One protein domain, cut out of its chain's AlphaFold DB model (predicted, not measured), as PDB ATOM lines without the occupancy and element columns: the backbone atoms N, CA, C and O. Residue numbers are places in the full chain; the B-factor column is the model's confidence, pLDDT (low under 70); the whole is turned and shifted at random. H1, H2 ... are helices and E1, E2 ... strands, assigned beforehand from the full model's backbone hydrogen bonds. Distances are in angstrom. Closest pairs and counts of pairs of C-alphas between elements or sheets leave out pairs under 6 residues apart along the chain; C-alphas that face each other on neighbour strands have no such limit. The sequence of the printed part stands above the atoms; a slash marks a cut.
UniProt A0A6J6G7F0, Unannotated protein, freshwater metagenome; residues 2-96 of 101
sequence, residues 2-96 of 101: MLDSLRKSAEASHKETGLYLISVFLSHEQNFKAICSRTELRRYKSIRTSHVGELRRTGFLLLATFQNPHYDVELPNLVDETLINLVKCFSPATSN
ATOM      1  N   MET A   2     -40.846 -28.446 -24.215       87.12
ATOM      2  CA  MET A   2     -41.143 -29.563 -23.291       87.12
ATOM      3  C   MET A   2     -40.072 -29.733 -22.203       87.12
ATOM      4  O   MET A   2     -40.415 -29.797 -21.027       87.12
ATOM      5  N   LEU A   3     -38.789 -29.760 -22.585       94.06
ATOM      6  CA  LEU A   3     -37.685 -29.899 -21.626       94.06
ATOM      7  C   LEU A   3     -37.665 -28.743 -20.619       94.06
ATOM      8  O   LEU A   3     -37.514 -28.980 -19.430       94.06
ATOM      9  N   ASP A   4     -37.933 -27.514 -21.065       95.25
ATOM     10  CA  ASP A   4     -38.005 -26.353 -20.167       95.25
ATOM     11  C   ASP A   4     -39.164 -26.455 -19.170       95.25
ATOM     12  O   ASP A   4     -39.026 -26.038 -18.025       95.25
ATOM     13  N   SER A   5     -40.302 -27.026 -19.579       93.44
ATOM     14  CA  SER A   5     -41.428 -27.275 -18.673       93.44
ATOM     15  C   SER A   5     -41.089 -28.335 -17.624       93.44
ATOM     16  O   SER A   5     -41.438 -28.161 -16.458       93.44
ATOM     17  N   LEU A   6     -40.404 -29.416 -18.020       96.00
ATOM     18  CA  LEU A   6     -39.924 -30.440 -17.087       96.00
ATOM     19  C   LEU A   6     -38.910 -29.847 -16.111       96.00
ATOM     20  O   LEU A   6     -39.057 -30.020 -14.906       96.00
ATOM     21  N   ARG A   7     -37.947 -29.071 -16.623       98.00
ATOM     22  CA  ARG A   7     -36.931 -28.399 -15.810       98.00
ATOM     23  C   ARG A   7     -37.572 -27.484 -14.769       98.00
ATOM     24  O   ARG A   7     -37.298 -27.641 -13.590       98.00
ATOM     25  N   LYS A   8     -38.506 -26.620 -15.179       97.56
ATOM     26  CA  LYS A   8     -39.251 -25.746 -14.256       97.56
ATOM     27  C   LYS A   8     -40.036 -26.524 -13.197       97.56
ATOM     28  O   LYS A   8     -40.088 -26.088 -12.052       97.56
ATOM     29  N   SER A   9     -40.646 -27.650 -13.570       96.88
ATOM     30  CA  SER A   9     -41.419 -28.481 -12.632       96.88
ATOM     31  C   SER A   9     -40.508 -29.125 -11.583       96.88
ATOM     32  O   SER A   9     -40.784 -29.029 -10.392       96.88
ATOM     33  N   ALA A  10     -39.377 -29.687 -12.015       97.94
ATOM     34  CA  ALA A  10     -38.394 -30.279 -11.116       97.94
ATOM     35  C   ALA A  10     -37.682 -29.227 -10.243       97.94
ATOM     36  O   ALA A  10     -37.411 -29.466  -9.070       97.94
ATOM     37  N   GLU A  11     -37.398 -28.034 -10.769       98.31
ATOM     38  CA  GLU A  11     -36.870 -26.920  -9.968       98.31
ATOM     39  C   GLU A  11     -37.854 -26.480  -8.881       98.31
ATOM     40  O   GLU A  11     -37.431 -26.138  -7.776       98.31
ATOM     41  N   ALA A  12     -39.157 -26.473  -9.181       97.88
ATOM     42  CA  ALA A  12     -40.188 -26.163  -8.198       97.88
ATOM     43  C   ALA A  12     -40.224 -27.224  -7.089       97.88
ATOM     44  O   ALA A  12     -40.113 -26.869  -5.918       97.88
ATOM     45  N   SER A  13     -40.255 -28.514  -7.445       97.50
ATOM     46  CA  SER A  13     -40.243 -29.588  -6.444       97.50
ATOM     47  C   SER A  13     -38.983 -29.559  -5.580       97.50
ATOM     48  O   SER A  13     -39.055 -29.802  -4.379       97.50
ATOM     49  N   HIS A  14     -37.826 -29.222  -6.155       97.94
ATOM     50  CA  HIS A  14     -36.569 -29.161  -5.412       97.94
ATOM     51  C   HIS A  14     -36.571 -28.027  -4.390       97.94
ATOM     52  O   HIS A  14     -36.046 -28.193  -3.292       97.94
ATOM     53  N   LYS A  15     -37.187 -26.883  -4.704       97.81
ATOM     54  CA  LYS A  15     -37.359 -25.792  -3.729       97.81
ATOM     55  C   LYS A  15     -38.230 -26.208  -2.544       97.81
ATOM     56  O   LYS A  15     -38.002 -25.727  -1.442       97.81
ATOM     57  N   GLU A  16     -39.207 -27.077  -2.774       95.38
ATOM     58  CA  GLU A  16     -40.160 -27.523  -1.754       95.38
ATOM     59  C   GLU A  16     -39.648 -28.716  -0.936       95.38
ATOM     60  O   GLU A  16     -39.907 -28.798   0.262       95.38
ATOM     61  N   THR A  17     -38.916 -29.637  -1.568       95.31
ATOM     62  CA  THR A  17     -38.605 -30.964  -1.003       95.31
ATOM     63  C   THR A  17     -37.113 -31.291  -0.939       95.31
ATOM     64  O   THR A  17     -36.730 -32.258  -0.288       95.31
ATOM     65  N   GLY A  18     -36.260 -30.521  -1.620       97.12
ATOM     66  CA  GLY A  18     -34.841 -30.840  -1.809       97.12
ATOM     67  C   GLY A  18     -34.557 -31.889  -2.892       97.12
ATOM     68  O   GLY A  18     -33.400 -32.245  -3.085       97.12
ATOM     69  N   LEU A  19     -35.579 -32.372  -3.611       97.75
ATOM     70  CA  LEU A  19     -35.456 -33.377  -4.673       97.75
ATOM     71  C   LEU A  19     -36.004 -32.858  -6.011       97.75
ATOM     72  O   LEU A  19     -37.025 -32.167  -6.065       97.75
ATOM     73  N   TYR A  20     -35.357 -33.228  -7.116       98.25
ATOM     74  CA  TYR A  20     -35.871 -32.973  -8.464       98.25
ATOM     75  C   TYR A  20     -36.891 -34.053  -8.837       98.25
ATOM     76  O   TYR A  20     -36.524 -35.188  -9.119       98.25
ATOM     77  N   LEU A  21     -38.174 -33.702  -8.845       97.94
ATOM     78  CA  LEU A  21     -39.291 -34.632  -8.966       97.94
ATOM     79  C   LEU A  21     -40.193 -34.234 -10.133       97.94
ATOM     80  O   LEU A  21     -40.485 -33.057 -10.348       97.94
ATOM     81  N   ILE A  22     -40.658 -35.234 -10.879       97.56
ATOM     82  CA  ILE A  22     -41.691 -35.082 -11.903       97.56
ATOM     83  C   ILE A  22     -42.893 -35.930 -11.518       97.56
ATOM     84  O   ILE A  22     -42.836 -37.159 -11.550       97.56
ATOM     85  N   SER A  23     -44.000 -35.264 -11.217       95.62
ATOM     86  CA  SER A  23     -45.236 -35.927 -10.835       95.62
ATOM     87  C   SER A  23     -45.883 -36.690 -11.984       95.62
ATOM     88  O   SER A  23     -46.039 -36.189 -13.101       95.62
ATOM     89  N   VAL A  24     -46.285 -37.919 -11.686       95.81
ATOM     90  CA  VAL A  24     -46.934 -38.860 -12.594       95.81
ATOM     91  C   VAL A  24     -48.081 -39.567 -11.878       95.81
ATOM     92  O   VAL A  24     -48.161 -39.607 -10.652       95.81
ATOM     93  N   PHE A  25     -48.982 -40.162 -12.654       94.38
ATOM     94  CA  PHE A  25     -50.071 -40.966 -12.116       94.38
ATOM     95  C   PHE A  25     -49.850 -42.433 -12.462       94.38
ATOM     96  O   PHE A  25     -49.623 -42.775 -13.625       94.38
ATOM     97  N   LEU A  26     -49.938 -43.302 -11.460       92.69
ATOM     98  CA  LEU A  26     -49.874 -44.743 -11.647       92.69
ATOM     99  C   LEU A  26     -51.273 -45.302 -11.923       92.69
ATOM    100  O   LEU A  26     -52.266 -44.955 -11.278       92.69
ATOM    101  N   SER A  27     -51.355 -46.215 -12.879       91.25
ATOM    102  CA  SER A  27     -52.562 -46.984 -13.144       91.25
ATOM    103  C   SER A  27     -52.213 -48.461 -13.285       91.25
ATOM    104  O   SER A  27     -51.192 -48.816 -13.874       91.25
ATOM    105  N   HIS A  28     -53.083 -49.308 -12.735       87.12
ATOM    106  CA  HIS A  28     -53.095 -50.747 -12.989       87.12
ATOM    107  C   HIS A  28     -54.016 -51.117 -14.162       87.12
ATOM    108  O   HIS A  28     -53.955 -52.240 -14.663       87.12
ATOM    109  N   GLU A  29     -54.877 -50.194 -14.602       77.56
ATOM    110  CA  GLU A  29     -55.746 -50.407 -15.750       77.56
ATOM    111  C   GLU A  29     -54.910 -50.454 -17.035       77.56
ATOM    112  O   GLU A  29     -54.031 -49.628 -17.255       77.56
ATOM    113  N   GLN A  30     -55.211 -51.395 -17.931       76.62
ATOM    114  CA  GLN A  30     -54.583 -51.430 -19.261       76.62
ATOM    115  C   GLN A  30     -55.397 -50.663 -20.314       76.62
ATOM    116  O   GLN A  30     -54.911 -50.377 -21.407       76.62
ATOM    117  N   ASN A  31     -56.650 -50.312 -20.004       89.25
ATOM    118  CA  ASN A  31     -57.522 -49.611 -20.936       89.25
ATOM    119  C   ASN A  31     -57.297 -48.095 -20.861       89.25
ATOM    120  O   ASN A  31     -57.739 -47.438 -19.920       89.25
ATOM    121  N   PHE A  32     -56.695 -47.527 -21.907       88.94
ATOM    122  CA  PHE A  32     -56.392 -46.096 -21.988       88.94
ATOM    123  C   PHE A  32     -57.610 -45.182 -21.772       88.94
ATOM    124  O   PHE A  32     -57.491 -44.167 -21.089       88.94
ATOM    125  N   LYS A  33     -58.801 -45.532 -22.285       90.00
ATOM    126  CA  LYS A  33     -60.014 -44.718 -22.074       90.00
ATOM    127  C   LYS A  33     -60.444 -44.701 -20.606       90.00
ATOM    128  O   LYS A  33     -60.877 -43.658 -20.126       90.00
ATOM    129  N   ALA A  34     -60.310 -45.829 -19.906       89.00
ATOM    130  CA  ALA A  34     -60.609 -45.914 -18.478       89.00
ATOM    131  C   ALA A  34     -59.605 -45.105 -17.641       89.00
ATOM    132  O   ALA A  34     -60.012 -44.377 -16.744       89.00
ATOM    133  N   ILE A  35     -58.315 -45.148 -17.989       89.44
ATOM    134  CA  ILE A  35     -57.286 -44.309 -17.350       89.44
ATOM    135  C   ILE A  35     -57.641 -42.828 -17.515       89.44
ATOM    136  O   ILE A  35     -57.667 -42.069 -16.551       89.44
ATOM    137  N   CYS A  36     -57.959 -42.418 -18.742       91.69
ATOM    138  CA  CYS A  36     -58.253 -41.028 -19.071       91.69
ATOM    139  C   CYS A  36     -59.510 -40.485 -18.376       91.69
ATOM    140  O   CYS A  36     -59.589 -39.287 -18.114       91.69
ATOM    141  N   SER A  37     -60.492 -41.338 -18.067       90.38
ATOM    142  CA  SER A  37     -61.748 -40.911 -17.443       90.38
ATOM    143  C   SER A  37     -61.618 -40.572 -15.953       90.38
ATOM    144  O   SER A  37     -62.568 -40.012 -15.388       90.38
ATOM    145  N   ARG A  38     -60.461 -40.850 -15.333       89.19
ATOM    146  CA  ARG A  38     -60.137 -40.485 -13.947       89.19
ATOM    147  C   ARG A  38     -60.127 -38.968 -13.771       89.19
ATOM    148  O   ARG A  38     -59.608 -38.239 -14.618       89.19
ATOM    149  N   THR A  39     -60.714 -38.489 -12.679       89.56
ATOM    150  CA  THR A  39     -60.967 -37.061 -12.435       89.56
ATOM    151  C   THR A  39     -59.696 -36.217 -12.512       89.56
ATOM    152  O   THR A  39     -59.702 -35.143 -13.108       89.56
ATOM    153  N   GLU A  40     -58.587 -36.732 -11.987       89.25
ATOM    154  CA  GLU A  40     -57.277 -36.080 -11.958       89.25
ATOM    155  C   GLU A  40     -56.702 -35.871 -13.365       89.25
ATOM    156  O   GLU A  40     -55.940 -34.930 -13.592       89.25
ATOM    157  N   LEU A  41     -57.083 -36.729 -14.319       91.19
ATOM    158  CA  LEU A  41     -56.551 -36.729 -15.678       91.19
ATOM    159  C   LEU A  41     -57.385 -35.908 -16.667       91.19
ATOM    160  O   LEU A  41     -56.844 -35.435 -17.666       91.19
ATOM    161  N   ARG A  42     -58.675 -35.674 -16.389       91.44
ATOM    162  CA  ARG A  42     -59.596 -34.958 -17.300       91.44
ATOM    163  C   ARG A  42     -59.149 -33.543 -17.657       91.44
ATOM    164  O   ARG A  42     -59.466 -33.071 -18.740       91.44
ATOM    165  N   ARG A  43     -58.388 -32.880 -16.783       91.12
ATOM    166  CA  ARG A  43     -57.871 -31.519 -17.020       91.12
ATOM    167  C   ARG A  43     -56.746 -31.448 -18.056       91.12
ATOM    168  O   ARG A  43     -56.404 -30.361 -18.511       91.12
ATOM    169  N   TYR A  44     -56.126 -32.575 -18.407       92.25
ATOM    170  CA  TYR A  44     -54.996 -32.590 -19.333       92.25
ATOM    171  C   TYR A  44     -55.472 -32.851 -20.756       92.25
ATOM    172  O   TYR A  44     -56.038 -33.902 -21.042       92.25
ATOM    173  N   LYS A  45     -55.186 -31.916 -21.668       94.62
ATOM    174  CA  LYS A  45     -55.527 -32.036 -23.095       94.62
ATOM    175  C   LYS A  45     -54.820 -33.209 -23.782       94.62
ATOM    176  O   LYS A  45     -55.367 -33.817 -24.701       94.62
ATOM    177  N   SER A  46     -53.598 -33.516 -23.358       94.44
ATOM    178  CA  SER A  46     -52.796 -34.608 -23.900       94.44
ATOM    179  C   SER A  46     -52.128 -35.404 -22.788       94.44
ATOM    180  O   SER A  46     -51.751 -34.858 -21.752       94.44
ATOM    181  N   ILE A  47     -51.998 -36.710 -23.011       94.38
ATOM    182  CA  ILE A  47     -51.434 -37.663 -22.058       94.38
ATOM    183  C   ILE A  47     -50.292 -38.415 -22.737       94.38
ATOM    184  O   ILE A  47     -50.366 -38.790 -23.909       94.38
ATOM    185  N   ARG A  48     -49.220 -38.627 -21.979       94.94
ATOM    186  CA  ARG A  48     -48.119 -39.526 -22.323       94.94
ATOM    187  C   ARG A  48     -48.131 -40.683 -21.337       94.94
ATOM    188  O   ARG A  48     -48.412 -40.476 -20.161       94.94
ATOM    189  N   THR A  49     -47.830 -41.884 -21.812       94.62
ATOM    190  CA  THR A  49     -47.848 -43.100 -20.988       94.62
ATOM    191  C   THR A  49     -46.479 -43.756 -20.977       94.62
ATOM    192  O   THR A  49     -45.704 -43.591 -21.913       94.62
ATOM    193  N   SER A  50     -46.173 -44.482 -19.910       95.25
ATOM    194  CA  SER A  50     -44.976 -45.307 -19.800       95.25
ATOM    195  C   SER A  50     -45.301 -46.544 -18.973       95.25
ATOM    196  O   SER A  50     -46.249 -46.545 -18.184       95.25
ATOM    197  N   HIS A  51     -44.505 -47.595 -19.135       93.88
ATOM    198  CA  HIS A  51     -44.530 -48.733 -18.230       93.88
ATOM    199  C   HIS A  51     -43.542 -48.490 -17.087       93.88
ATOM    200  O   HIS A  51     -42.405 -48.095 -17.324       93.88
ATOM    201  N   VAL A  52     -43.924 -48.828 -15.851       94.00
ATOM    202  CA  VAL A  52     -43.034 -48.715 -14.675       94.00
ATOM    203  C   VAL A  52     -41.694 -49.426 -14.903       94.00
ATOM    204  O   VAL A  52     -40.646 -48.937 -14.488       94.00
ATOM    205  N   GLY A  53     -41.716 -50.571 -15.594       94.31
ATOM    206  CA  GLY A  53     -40.503 -51.310 -15.941       94.31
ATOM    207  C   GLY A  53     -39.553 -50.549 -16.872       94.31
ATOM    208  O   GLY A  53     -38.349 -50.741 -16.761       94.31
ATOM    209  N   GLU A  54     -40.064 -49.680 -17.749       95.62
ATOM    210  CA  GLU A  54     -39.233 -48.853 -18.633       95.62
ATOM    211  C   GLU A  54     -38.480 -47.793 -17.830       95.62
ATOM    212  O   GLU A  54     -37.256 -47.749 -17.887       95.62
ATOM    213  N   LEU A  55     -39.189 -47.036 -16.984       96.31
ATOM    214  CA  LEU A  55     -38.580 -46.033 -16.099       96.31
ATOM    215  C   LEU A  55     -37.473 -46.641 -15.226       96.31
ATOM    216  O   LEU A  55     -36.367 -46.106 -15.160       96.31
ATOM    217  N   ARG A  56     -37.745 -47.803 -14.615       95.31
ATOM    218  CA  ARG A  56     -36.766 -48.509 -13.777       95.31
ATOM    219  C   ARG A  56     -35.547 -48.985 -14.566       95.31
ATOM    220  O   ARG A  56     -34.435 -48.864 -14.065       95.31
ATOM    221  N   ARG A  57     -35.726 -49.514 -15.784       96.12
ATOM    222  CA  ARG A  57     -34.604 -49.948 -16.638       96.12
ATOM    223  C   ARG A  57     -33.701 -48.790 -17.052       96.12
ATOM    224  O   ARG A  57     -32.500 -48.991 -17.169       96.12
ATOM    225  N   THR A  58     -34.263 -47.599 -17.251       96.12
ATOM    226  CA  THR A  58     -33.495 -46.379 -17.548       96.12
ATOM    227  C   THR A  58     -32.790 -45.807 -16.309       96.12
ATOM    228  O   THR A  58     -31.956 -44.917 -16.439       96.12
ATOM    229  N   GLY A  59     -33.077 -46.336 -15.115       96.75
ATOM    230  CA  GLY A  59     -32.447 -45.923 -13.860       96.75
ATOM    231  C   GLY A  59     -33.213 -44.849 -13.089       96.75
ATOM    232  O   GLY A  59     -32.692 -44.334 -12.105       96.75
ATOM    233  N   PHE A  60     -34.442 -44.517 -13.493       97.62
ATOM    234  CA  PHE A  60     -35.282 -43.592 -12.737       97.62
ATOM    235  C   PHE A  60     -35.967 -44.289 -11.558       97.62
ATOM    236  O   PHE A  60     -36.471 -45.414 -11.679       97.62
ATOM    237  N   LEU A  61     -36.034 -43.588 -10.426       95.69
ATOM    238  CA  LEU A  61     -36.776 -44.031  -9.250       95.69
ATOM    239  C   LEU A  61     -38.207 -43.502  -9.303       95.69
ATOM    240  O   LEU A  61     -38.445 -42.357  -9.677       95.69
ATOM    241  N   LEU A  62     -39.159 -44.359  -8.929       94.69
ATOM    242  CA  LEU A  62     -40.564 -43.996  -8.785       94.69
ATOM    243  C   LEU A  62     -40.907 -43.973  -7.295       94.69
ATOM    244  O   LEU A  62     -40.926 -45.023  -6.648       94.69
ATOM    245  N   LEU A  63     -41.167 -42.783  -6.769       95.06
ATOM    246  CA  LEU A  63     -41.451 -42.523  -5.366       95.06
ATOM    247  C   LEU A  63     -42.963 -42.451  -5.146       95.06
ATOM    248  O   LEU A  63     -43.686 -41.802  -5.901       95.06
ATOM    249  N   ALA A  64     -43.457 -43.134  -4.114       92.38
ATOM    250  CA  ALA A  64     -44.853 -43.020  -3.713       92.38
ATOM    251  C   ALA A  64     -45.054 -41.722  -2.922       92.38
ATOM    252  O   ALA A  64     -44.356 -41.497  -1.936       92.38
ATOM    253  N   THR A  65     -46.046 -40.913  -3.296       91.19
ATOM    254  CA  THR A  65     -46.399 -39.700  -2.532       91.19
ATOM    255  C   THR A  65     -47.429 -39.972  -1.434       91.19
ATOM    256  O   THR A  65     -47.892 -39.049  -0.768       91.19
ATOM    257  N   PHE A  66     -47.832 -41.238  -1.268       86.00
ATOM    258  CA  PHE A  66     -48.928 -41.692  -0.399       86.00
ATOM    259  C   PHE A  66     -50.301 -41.070  -0.712       86.00
ATOM    260  O   PHE A  66     -51.257 -41.269   0.033       86.00
ATOM    261  N   GLN A  67     -50.436 -40.391  -1.853       84.75
ATOM    262  CA  GLN A  67     -51.704 -39.907  -2.388       84.75
ATOM    263  C   GLN A  67     -52.053 -40.746  -3.616       84.75
ATOM    264  O   GLN A  67     -51.541 -40.483  -4.688       84.75
ATOM    265  N   ASN A  68     -52.891 -41.780  -3.506       76.62
ATOM    266  CA  ASN A  68     -53.275 -42.586  -4.676       76.62
ATOM    267  C   ASN A  68     -54.083 -41.727  -5.675       76.62
ATOM    268  O   ASN A  68     -55.067 -41.127  -5.240       76.62
ATOM    269  N   PRO A  69     -53.749 -41.674  -6.984       85.31
ATOM    270  CA  PRO A  69     -52.748 -42.465  -7.725       85.31
ATOM    271  C   PRO A  69     -51.435 -41.744  -8.064       85.31
ATOM    272  O   PRO A  69     -50.788 -42.070  -9.055       85.31
ATOM    273  N   HIS A  70     -51.064 -40.735  -7.296       93.25
ATOM    274  CA  HIS A  70     -49.914 -39.874  -7.504       93.25
ATOM    275  C   HIS A  70     -48.592 -40.523  -7.065       93.25
ATOM    276  O   HIS A  70     -48.470 -41.119  -5.993       93.25
ATOM    277  N   TYR A  71     -47.595 -40.395  -7.930       96.12
ATOM    278  CA  TYR A  71     -46.217 -40.831  -7.739       96.12
ATOM    279  C   TYR A  71     -45.297 -39.760  -8.316       96.12
ATOM    280  O   TYR A  71     -45.715 -38.982  -9.169       96.12
ATOM    281  N   ASP A  72     -44.036 -39.760  -7.914       97.25
ATOM    282  CA  ASP A  72     -43.023 -38.893  -8.504       97.25
ATOM    283  C   ASP A  72     -41.920 -39.721  -9.151       97.25
ATOM    284  O   ASP A  72     -41.499 -40.751  -8.625       97.25
ATOM    285  N   VAL A  73     -41.439 -39.268 -10.303       97.88
ATOM    286  CA  VAL A  73     -40.189 -39.744 -10.891       97.88
ATOM    287  C   VAL A  73     -39.063 -38.850 -10.391       97.88
ATOM    288  O   VAL A  73     -39.082 -37.646 -10.644       97.88
ATOM    289  N   GLU A  74     -38.086 -39.430  -9.701       97.94
ATOM    290  CA  GLU A  74     -36.906 -38.702  -9.235       97.94
ATOM    291  C   GLU A  74     -35.879 -38.549 -10.359       97.94
ATOM    292  O   GLU A  74     -35.534 -39.509 -11.054       97.94
ATOM    293  N   LEU A  75     -35.378 -37.326 -10.522       98.00
ATOM    294  CA  LEU A  75     -34.312 -36.980 -11.446       98.00
ATOM    295  C   LEU A  75     -32.997 -36.785 -10.680       98.00
ATOM    296  O   LEU A  75     -32.953 -35.991  -9.743       98.00
ATOM    297  N   PRO A  76     -31.887 -37.408 -11.111       96.56
ATOM    298  CA  PRO A  76     -30.594 -37.219 -10.452       96.56
ATOM    299  C   PRO A  76     -30.008 -35.815 -10.673       96.56
ATOM    300  O   PRO A  76     -29.176 -35.357  -9.895       96.56
ATOM    301  N   ASN A  77     -30.384 -35.146 -11.766       96.50
ATOM    302  CA  ASN A  77     -29.959 -33.795 -12.130       96.50
ATOM    303  C   ASN A  77     -30.866 -33.233 -13.247       96.50
ATOM    304  O   ASN A  77     -31.746 -33.926 -13.760       96.50
ATOM    305  N   LEU A  78     -30.630 -31.979 -13.642       97.31
ATOM    306  CA  LEU A  78     -31.416 -31.259 -14.654       97.31
ATOM    307  C   LEU A  78     -30.698 -31.074 -15.998       97.31
ATOM    308  O   LEU A  78     -31.101 -30.221 -16.796       97.31
ATOM    309  N   VAL A  79     -29.629 -31.836 -16.250       97.31
ATOM    310  CA  VAL A  79     -28.926 -31.751 -17.535       97.31
ATOM    311  C   VAL A  79     -29.818 -32.294 -18.651       97.31
ATOM    312  O   VAL A  79     -30.640 -33.189 -18.434       97.31
ATOM    313  N   ASP A  80     -29.652 -31.758 -19.857       97.25
ATOM    314  CA  ASP A  80     -30.539 -32.058 -20.984       97.25
ATOM    315  C   ASP A  80     -30.603 -33.550 -21.305       97.25
ATOM    316  O   ASP A  80     -31.679 -34.055 -21.614       97.25
ATOM    317  N   GLU A  81     -29.492 -34.274 -21.171       97.56
ATOM    318  CA  GLU A  81     -29.447 -35.720 -21.383       97.56
ATOM    319  C   GLU A  81     -30.406 -36.477 -20.452       97.56
ATOM    320  O   GLU A  81     -31.192 -37.301 -20.924       97.56
ATOM    321  N   THR A  82     -30.418 -36.156 -19.154       97.62
ATOM    322  CA  THR A  82     -31.335 -36.758 -18.173       97.62
ATOM    323  C   THR A  82     -32.790 -36.490 -18.547       97.62
ATOM    324  O   THR A  82     -33.615 -37.403 -18.557       97.62
ATOM    325  N   LEU A  83     -33.111 -35.246 -18.917       97.88
ATOM    326  CA  LEU A  83     -34.472 -34.863 -19.302       97.88
ATOM    327  C   LEU A  83     -34.903 -35.530 -20.617       97.88
ATOM    328  O   LEU A  83     -36.044 -35.970 -20.745       97.88
ATOM    329  N   ILE A  84     -33.997 -35.641 -21.591       97.25
ATOM    330  CA  ILE A  84     -34.236 -36.343 -22.856       97.25
ATOM    331  C   ILE A  84     -34.475 -37.832 -22.602       97.25
ATOM    332  O   ILE A  84     -35.401 -38.402 -23.181       97.25
ATOM    333  N   ASN A  85     -33.681 -38.460 -21.733       97.00
ATOM    334  CA  ASN A  85     -33.852 -39.862 -21.364       97.00
ATOM    335  C   ASN A  85     -35.196 -40.089 -20.671       97.00
ATOM    336  O   ASN A  85     -35.905 -41.017 -21.053       97.00
ATOM    337  N   LEU A  86     -35.609 -39.193 -19.765       97.50
ATOM    338  CA  LEU A  86     -36.952 -39.239 -19.187       97.50
ATOM    339  C   LEU A  86     -38.016 -39.190 -20.286       97.50
ATOM    340  O   LEU A  86     -38.895 -40.042 -20.318       97.50
ATOM    341  N   VAL A  87     -37.942 -38.227 -21.211       96.69
ATOM    342  CA  VAL A  87     -38.935 -38.090 -22.291       96.69
ATOM    343  C   VAL A  87     -39.009 -39.348 -23.160       96.69
ATOM    344  O   VAL A  87     -40.110 -39.731 -23.558       96.69
ATOM    345  N   LYS A  88     -37.873 -40.001 -23.431       96.25
ATOM    346  CA  LYS A  88     -37.804 -41.245 -24.213       96.25
ATOM    347  C   LYS A  88     -38.477 -42.433 -23.524       96.25
ATOM    348  O   LYS A  88     -38.968 -43.309 -24.227       96.25
ATOM    349  N   CYS A  89     -38.562 -42.450 -22.192       97.06
ATOM    350  CA  CYS A  89     -39.302 -43.487 -21.467       97.06
ATOM    351  C   CYS A  89     -40.817 -43.420 -21.718       97.06
ATOM    352  O   CYS A  89     -41.526 -44.378 -21.409       97.06
ATOM    353  N   PHE A  90     -41.337 -42.299 -22.226       96.06
ATOM    354  CA  PHE A  90     -42.765 -42.105 -22.448       96.06
ATOM    355  C   PHE A  90     -43.136 -42.182 -23.927       96.06
ATOM    356  O   PHE A  90     -42.419 -41.719 -24.814       96.06
ATOM    357  N   SER A  91     -44.342 -42.685 -24.180       94.88
ATOM    358  CA  SER A  91     -44.975 -42.650 -25.490       94.88
ATOM    359  C   SER A  91     -45.089 -41.212 -26.021       94.88
ATOM    360  O   SER A  91     -45.119 -40.240 -25.246       94.88
ATOM    361  N   PRO A  92     -45.253 -41.045 -27.345       94.25
ATOM    362  CA  PRO A  92     -45.735 -39.792 -27.903       94.25
ATOM    363  C   PRO A  92     -47.016 -39.319 -27.203       94.25
ATOM    364  O   PRO A  92     -47.804 -40.116 -26.681       94.25
ATOM    365  N   ALA A  93     -47.215 -38.001 -27.186       93.75
ATOM    366  CA  ALA A  93     -48.414 -37.405 -26.615       93.75
ATOM    367  C   ALA A  93     -49.644 -37.830 -27.423       93.75
ATOM    368  O   ALA A  93     -49.693 -37.642 -28.636       93.75
ATOM    369  N   THR A  94     -50.641 -38.370 -26.731       94.69
ATOM    370  CA  THR A  94     -51.927 -38.767 -27.305       94.69
ATOM    371  C   THR A  94     -53.010 -37.829 -26.784       94.69
ATOM    372  O   THR A  94     -52.941 -37.370 -25.642       94.69
ATOM    373  N   SER A  95     -54.002 -37.512 -27.618       95.38
ATOM    374  CA  SER A  95     -55.154 -36.709 -27.193       95.38
ATOM    375  C   SER A  95     -55.911 -37.418 -26.072       95.38
ATOM    376  O   SER A  95     -56.153 -38.624 -26.159       95.38
ATOM    377  N   ASN A  96     -56.286 -36.682 -25.029       95.12
ATOM    378  CA  ASN A  96     -57.087 -37.230 -23.946       95.12
ATOM    379  C   ASN A  96     -58.570 -37.298 -24.374       95.12
ATOM    380  O   ASN A  96     -59.198 -36.250 -24.537       95.12
TER     381      ASN A  96
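Overview. This is residues 2 to 96 of the 101 residues of the protein "Unannotated protein" of freshwater metagenome (UniProt A0A6J6G7F0). A small three-stranded sheet has the long helix H1 beside its edge strand E1, while two shorter helices, H3 and H4, only graze it. H2 lies off at a far end, apart from the other helices, and the unnamed stretch 37 to 51 leads back from it to H3; a short antiparallel pairing ties residues 46 to 47 of that stretch to residues 94 to 95. The printed part has 95 residues, with four named helices and three named strands in the order H1 E1 H2 H3 E2 E3 H4. The sheet, E1 - E3 - E2, is antiparallel throughout, and the class is mixed, helices and strands. The whole is compact, with a radius of gyration of the C-alphas of 13.1 A and spans of 34 by 25 by 24 A.

Along the chain. Start with the sheet: E1, residues 20 to 25, runs 16.7 A from C-alpha 20 at (-35.871, -32.973, -8.464). E3, residues 70 to 75, is 16.4 A long, and E2, residues 61 to 64, is 9.8 A long. Find C-alpha 2 at (-41.143, -29.563, -23.291); from there H1, residues 2 to 17, runs 22.5 A. H4, residues 80 to 88, runs 12.1 A and ends at C-alpha 88 at (-37.804, -41.245, -24.213). H3 is residues 52 to 57, 8.7 A, and H2 is residues 32 to 36, 6.1 A.

Arrangement. Look first at inner strand E3. It is antiparallel to edge strand E1, at 147 degrees between directions, with N 24 and O 71 within hydrogen-bond range at 2.8 A. E2 and E3 form a hairpin, at 150 degrees, with N 63 and O 72 at 2.8 A. E1, H2 H3 and E2 make a split strand-helix-strand unit, two strands running the same way with E3 between them; its crossover is right-handed. H1 is on the sheet but stands at the sheet's level, with a height over the sheet of 2.6 A; its closest C-alphas to E1 are those of Ala 10 and Tyr 20, 4.5 A apart. With residues 3 to 7 alone, H1 touches H4, about perpendicular at 74 degrees; their closest C-alphas are those of Leu 3 and Leu 83, 6.4 A. H3 and H4 are close but not clearly touching, their closest C-alphas being those of Leu 55 and Leu 86, 7.6 A. H3 grazes the sheet with residues 52 to 56, and H4 with residues 82 to 86. H2 is not on the sheet. In H1, H2, H3 and H4 every O i to N i+4 pair is within hydrogen-bond range.

Size, cuts and confidence. The two C-alphas farthest apart are those of Lys 15 and Asn 31, at 35.6 A. The printed part has no cut. The link from H2 to H3, 15 residues, is long. The mean pLDDT of the printed part is 94.0, and no printed residue is under 70.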